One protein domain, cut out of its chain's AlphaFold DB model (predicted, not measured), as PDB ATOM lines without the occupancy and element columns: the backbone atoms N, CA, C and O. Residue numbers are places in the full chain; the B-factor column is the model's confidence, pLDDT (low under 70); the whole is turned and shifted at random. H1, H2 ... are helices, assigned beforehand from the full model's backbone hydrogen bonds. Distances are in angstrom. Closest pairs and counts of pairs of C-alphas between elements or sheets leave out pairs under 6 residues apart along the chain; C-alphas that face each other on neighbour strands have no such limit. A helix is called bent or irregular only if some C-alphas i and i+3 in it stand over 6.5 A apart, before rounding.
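Overview. This is residues 29 to 69 of the 69 residues of an uncharacterized protein of Micropruina sp (UniProt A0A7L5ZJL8). This is a helical hairpin with unequal arms: the short helix H1 and the long helix H2 lie side by side, and H2 makes most of the length. Beyond H1, H2 reaches on to the tiny helix H3 and a short tail, and residues 60 to 66, of which 60 to 63 belong to H3, stick out free. The printed part has 41 residues with three named helices, in the order H1, H2, H3, and no named strand; the class is all helix. The whole is loose, with a radius of gyration of the C-alphas of 12.0 A, and its spans of 36 by 16 by 9 A only just make it a rod.

Along the chain. Find C-alpha 29 at (14.576, -2.432, 220.059); from there H1 runs through residues 29 to 37, 12.1 A from first to last C-alpha. After residues 38 to 40, look at C-alpha 41 at (6.736, 4.943, 231.241), where H2 begins. It takes residues 41 to 58 and measures 24.1 A from first to last C-alpha. Near residue 52 you will find a kink of 28 degrees in H2. H2 is irregular, but only just: C-alphas 51 and 54 are 6.8 A apart. Past Asn 59 comes H3, residues 60 to 63, 5.8 A from first to last C-alpha, ending with C-alpha 63 at (26.520, 4.137, 213.962).

Arrangement. Begin with H1 and compare it with H2: the two touch, and their closest C-alphas, those of Ala 37 and Phe 44, are 4.9 A apart. Their lines stand at a shallow tilt of 28 degrees and run opposite ways, a helical hairpin, with the centres 9.8 A apart. Go on to H3, which is close to H2 but not clearly touching it; their closest C-alphas, those of Val 56 and Leu 62, are 6.2 A apart. H1 and H3 are apart. In the backbone of H1 every O i to N i+4 pair is within hydrogen-bond range, and in H2 12 of 14 are. H3 is too short for such a pair, but its one O i to N i+3 pair is within range.

Size, cuts and confidence. Look for the two C-alphas farthest apart, those of Thr 39 and Ala 66, at 36.4 A. The C-alphas of Gly 29 and Pro 69, the first and last printed residues, are 19.2 A apart, and residue 69 is the chain's last. The printed part has no cut. The links from H1 to H2 and from H2 to H3 are both tight, and no link is long. Read the B-factor column for the model's confidence: the mean pLDDT of the printed part is 94.6, and no printed residue is under 70.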
ATOM      1  N   GLY A  29      14.498  -2.684 218.618       97.50
ATOM      2  CA  GLY A  29      14.576  -2.432 220.059       97.50
ATOM      3  C   GLY A  29      13.420  -1.591 220.605       97.50
ATOM      4  O   GLY A  29      12.863  -1.920 221.651       97.50
ATOM      5  N   MET A  30      13.014  -0.538 219.892       96.12
ATOM      6  CA  MET A  30      11.993   0.403 220.368       96.12
ATOM      7  C   MET A  30      10.594  -0.233 220.494       96.12
ATOM      8  O   MET A  30      10.012  -0.136 221.576       96.12
ATOM      9  N   PRO A  31      10.043  -0.941 219.483       97.50
ATOM     10  CA  PRO A  31       8.749  -1.610 219.627       97.50
ATOM     11  C   PRO A  31       8.789  -2.740 220.652       97.50
ATOM     12  O   PRO A  31       7.790  -2.993 221.321       97.50
ATOM     13  N   ARG A  32       9.941  -3.405 220.809       98.25
ATOM     14  CA  ARG A  32      10.135  -4.402 221.862       98.25
ATOM     15  C   ARG A  32      10.015  -3.770 223.248       98.25
ATOM     16  O   ARG A  32       9.252  -4.279 224.061       98.25
ATOM     17  N   ALA A  33      10.711  -2.658 223.490       98.06
ATOM     18  CA  ALA A  33      10.604  -1.907 224.740       98.06
ATOM     19  C   ALA A  33       9.160  -1.457 224.999       98.06
ATOM     20  O   ALA A  33       8.642  -1.677 226.088       98.06
ATOM     21  N   ALA A  34       8.478  -0.908 223.987       97.38
ATOM     22  CA  ALA A  34       7.083  -0.480 224.106       97.38
ATOM     23  C   ALA A  34       6.133  -1.644 224.430       97.38
ATOM     24  O   ALA A  34       5.276  -1.523 225.302       97.38
ATOM     25  N   LYS A  35       6.301  -2.794 223.764       98.19
ATOM     26  CA  LYS A  35       5.481  -3.988 224.001       98.19
ATOM     27  C   LYS A  35       5.680  -4.552 225.408       98.19
ATOM     28  O   LYS A  35       4.704  -4.942 226.037       98.19
ATOM     29  N   GLU A  36       6.925  -4.635 225.872       98.38
ATOM     30  CA  GLU A  36       7.261  -5.161 227.201       98.38
ATOM     31  C   GLU A  36       6.841  -4.196 228.324       98.38
ATOM     32  O   GLU A  36       6.398  -4.650 229.374       98.38
ATOM     33  N   ALA A  37       6.928  -2.882 228.098       98.06
ATOM     34  CA  ALA A  37       6.556  -1.869 229.082       98.06
ATOM     35  C   ALA A  37       5.042  -1.618 229.190       98.06
ATOM     36  O   ALA A  37       4.550  -1.210 230.242       98.06
ATOM     37  N   GLY A  38       4.287  -1.826 228.107       96.75
ATOM     38  CA  GLY A  38       2.863  -1.500 228.065       96.75
ATOM     39  C   GLY A  38       2.627  -0.005 228.298       96.75
ATOM     40  O   GLY A  38       3.035   0.827 227.490       96.75
ATOM     41  N   THR A  39       1.954   0.342 229.397       96.19
ATOM     42  CA  THR A  39       1.687   1.736 229.796       96.19
ATOM     43  C   THR A  39       2.695   2.286 230.811       96.19
ATOM     44  O   THR A  39       2.617   3.467 231.156       96.19
ATOM     45  N   ASP A  40       3.643   1.472 231.287       97.75
ATOM     46  CA  ASP A  40       4.654   1.898 232.254       97.75
ATOM     47  C   ASP A  40       5.771   2.693 231.565       97.75
ATOM     48  O   ASP A  40       6.644   2.162 230.874       97.75
ATOM     49  N   LYS A  41       5.749   4.008 231.786       95.75
ATOM     50  CA  LYS A  41       6.736   4.943 231.241       95.75
ATOM     51  C   LYS A  41       8.159   4.642 231.720       95.75
ATOM     52  O   LYS A  41       9.091   4.745 230.925       95.75
ATOM     53  N   ASN A  42       8.346   4.338 233.001       96.94
ATOM     54  CA  ASN A  42       9.683   4.162 233.566       96.94
ATOM     55  C   ASN A  42      10.295   2.858 233.060       96.94
ATOM     56  O   ASN A  42      11.442   2.846 232.621       96.94
ATOM     57  N   LEU A  43       9.487   1.799 232.991       98.06
ATOM     58  CA  LEU A  43       9.913   0.539 232.399       98.06
ATOM     59  C   LEU A  43      10.258   0.695 230.912       98.06
ATOM     60  O   LEU A  43      11.248   0.131 230.452       98.06
ATOM     61  N   PHE A  44       9.501   1.496 230.151       97.94
ATOM     62  CA  PHE A  44       9.861   1.800 228.763       97.94
ATOM     63  C   PHE A  44      11.245   2.446 228.663       97.94
ATOM     64  O   PHE A  44      12.042   2.037 227.819       97.94
ATOM     65  N   LEU A  45      11.539   3.427 229.521       97.56
ATOM     66  CA  LEU A  45      12.834   4.107 229.542       97.56
ATOM     67  C   LEU A  45      13.981   3.134 229.840       97.56
ATOM     68  O   LEU A  45      14.964   3.119 229.099       97.56
ATOM     69  N   ASP A  46      13.824   2.279 230.850       98.19
ATOM     70  CA  ASP A  46      14.830   1.276 231.221       98.19
ATOM     71  C   ASP A  46      15.076   0.271 230.087       98.19
ATOM     72  O   ASP A  46      16.215  -0.089 229.771       98.19
ATOM     73  N   LEU A  47      14.006  -0.169 229.421       98.44
ATOM     74  CA  LEU A  47      14.092  -1.106 228.304       98.44
ATOM     75  C   LEU A  47      14.644  -0.454 227.035       98.44
ATOM     76  O   LEU A  47      15.391  -1.099 226.301       98.44
ATOM     77  N   PHE A  48      14.328   0.813 226.770       97.81
ATOM     78  CA  PHE A  48      14.910   1.565 225.659       97.81
ATOM     79  C   PHE A  48      16.413   1.782 225.872       97.81
ATOM     80  O   PHE A  48      17.211   1.559 224.956       97.81
ATOM     81  N   GLU A  49      16.821   2.115 227.097       97.44
ATOM     82  CA  GLU A  49      18.229   2.198 227.480       97.44
ATOM     83  C   GLU A  49      18.930   0.848 227.254       97.44
ATOM     84  O   GLU A  49      19.987   0.783 226.625       97.44
ATOM     85  N   LYS A  50      18.301  -0.254 227.680       98.00
ATOM     86  CA  LYS A  50      18.825  -1.620 227.543       98.00
ATOM     87  C   LYS A  50      18.916  -2.107 226.097       98.00
ATOM     88  O   LYS A  50      19.916  -2.724 225.735       98.00
ATOM     89  N   TYR A  51      17.882  -1.900 225.288       98.12
ATOM     90  CA  TYR A  51      17.771  -2.495 223.951       98.12
ATOM     91  C   TYR A  51      18.303  -1.603 222.833       98.12
ATOM     92  O   TYR A  51      18.620  -2.122 221.763       98.12
ATOM     93  N   VAL A  52      18.415  -0.291 223.058       96.19
ATOM     94  CA  VAL A  52      18.842   0.664 222.027       96.19
ATOM     95  C   VAL A  52      20.115   1.390 222.438       96.19
ATOM     96  O   VAL A  52      21.128   1.272 221.750       96.19
ATOM     97  N   LYS A  53      20.111   2.111 223.565       95.38
ATOM     98  CA  LYS A  53      21.215   3.031 223.890       95.38
ATOM     99  C   LYS A  53      22.479   2.308 224.356       95.38
ATOM    100  O   LYS A  53      23.557   2.578 223.831       95.38
ATOM    101  N   ASN A  54      22.373   1.337 225.261       95.81
ATOM    102  CA  ASN A  54      23.522   0.574 225.759       95.81
ATOM    103  C   ASN A  54      24.255  -0.215 224.661       95.81
ATOM    104  O   ASN A  54      25.482  -0.128 224.614       95.81
ATOM    105  N   PRO A  55      23.579  -0.923 223.733       95.62
ATOM    106  CA  PRO A  55      24.264  -1.560 222.610       95.62
ATOM    107  C   PRO A  55      25.059  -0.570 221.751       95.62
ATOM    108  O   PRO A  55      26.171  -0.882 221.335       95.62
ATOM    109  N   VAL A  56      24.528   0.637 221.531       93.44
ATOM    110  CA  VAL A  56      25.217   1.695 220.777       93.44
ATOM    111  C   VAL A  56      26.411   2.254 221.548       93.44
ATOM    112  O   VAL A  56      27.473   2.430 220.957       93.44
ATOM    113  N   ARG A  57      26.286   2.492 222.861       92.56
ATOM    114  CA  ARG A  57      27.414   2.956 223.691       92.56
ATOM    115  C   ARG A  57      28.530   1.920 223.784       92.56
ATOM    116  O   ARG A  57      29.700   2.278 223.692       92.56
ATOM    117  N   ASN A  58      28.171   0.644 223.908       93.88
ATOM    118  CA  ASN A  58      29.129  -0.459 223.999       93.88
ATOM    119  C   ASN A  58      29.751  -0.816 222.642       93.88
ATOM    120  O   ASN A  58      30.844  -1.375 222.598       93.88
ATOM    121  N   ASN A  59      29.077  -0.489 221.535       92.31
ATOM    122  CA  ASN A  59      29.607  -0.658 220.188       92.31
ATOM    123  C   ASN A  59      29.277   0.549 219.284       92.31
ATOM    124  O   ASN A  59      28.373   0.478 218.441       92.31
ATOM    125  N   PRO A  60      30.053   1.646 219.373       90.62
ATOM    126  CA  PRO A  60      29.825   2.838 218.554       90.62
ATOM    127  C   PRO A  60      29.959   2.603 217.041       90.62
ATOM    128  O   PRO A  60      29.516   3.435 216.248       90.62
ATOM    129  N   GLN A  61      30.537   1.473 216.603       91.38
ATOM    130  CA  GLN A  61      30.613   1.133 215.177       91.38
ATOM    131  C   GLN A  61      29.235   0.881 214.562       91.38
ATOM    132  O   GLN A  61      29.089   1.069 213.358       91.38
ATOM    133  N   LEU A  62      28.209   0.553 215.363       91.81
ATOM    134  CA  LEU A  62      26.822   0.413 214.894       91.81
ATOM    135  C   LEU A  62      26.294   1.692 214.228       91.81
ATOM    136  O   LEU A  62      25.402   1.633 213.380       91.81
ATOM    137  N   LEU A  63      26.867   2.850 214.565       90.81
ATOM    138  CA  LEU A  63      26.520   4.137 213.962       90.81
ATOM    139  C   LEU A  63      27.061   4.297 212.535       90.81
ATOM    140  O   LEU A  63      26.638   5.200 211.812       90.81
ATOM    141  N   ARG A  64      28.014   3.448 212.136       89.88
ATOM    142  CA  ARG A  64      28.775   3.522 210.888       89.88
ATOM    143  C   ARG A  64      28.502   2.289 210.037       89.88
ATOM    144  O   ARG A  64      28.124   1.238 210.542       89.88
ATOM    145  N   ARG A  65      28.750   2.384 208.726       85.94
ATOM    146  CA  ARG A  65      28.626   1.228 207.817       85.94
ATOM    147  C   ARG A  65      29.476   0.041 208.284       85.94
ATOM    148  O   ARG A  65      29.014  -1.081 208.183       85.94
ATOM    149  N   ALA A  66      30.665   0.302 208.828       86.31
ATOM    150  CA  ALA A  66      31.606  -0.725 209.276       86.31
ATOM    151  C   ALA A  66      31.102  -1.603 210.437       86.31
ATOM    152  O   ALA A  66      31.642  -2.682 210.644       86.31
ATOM    153  N   GLY A  67      30.087  -1.166 211.194       87.12
ATOM    154  CA  GLY A  67      29.481  -1.982 212.251       87.12
ATOM    155  C   GLY A  67      28.508  -3.045 211.747       87.12
ATOM    156  O   GLY A  67      27.937  -3.764 212.563       87.12
ATOM    157  N   TRP A  68      28.291  -3.128 210.434       86.69
ATOM    158  CA  TRP A  68      27.332  -4.028 209.807       86.69
ATOM    159  C   TRP A  68      28.009  -4.795 208.659       86.69
ATOM    160  O   TRP A  68      28.774  -4.177 207.913       86.69
ATOM    161  N   PRO A  69      27.753  -6.110 208.524       78.88
ATOM    162  CA  PRO A  69      28.248  -6.910 207.405       78.88
ATOM    163  C   PRO A  69      27.639  -6.482 206.060       78.88
ATOM    164  O   PRO A  69      26.503  -5.944 206.048       78.88
TER     165      PRO A  69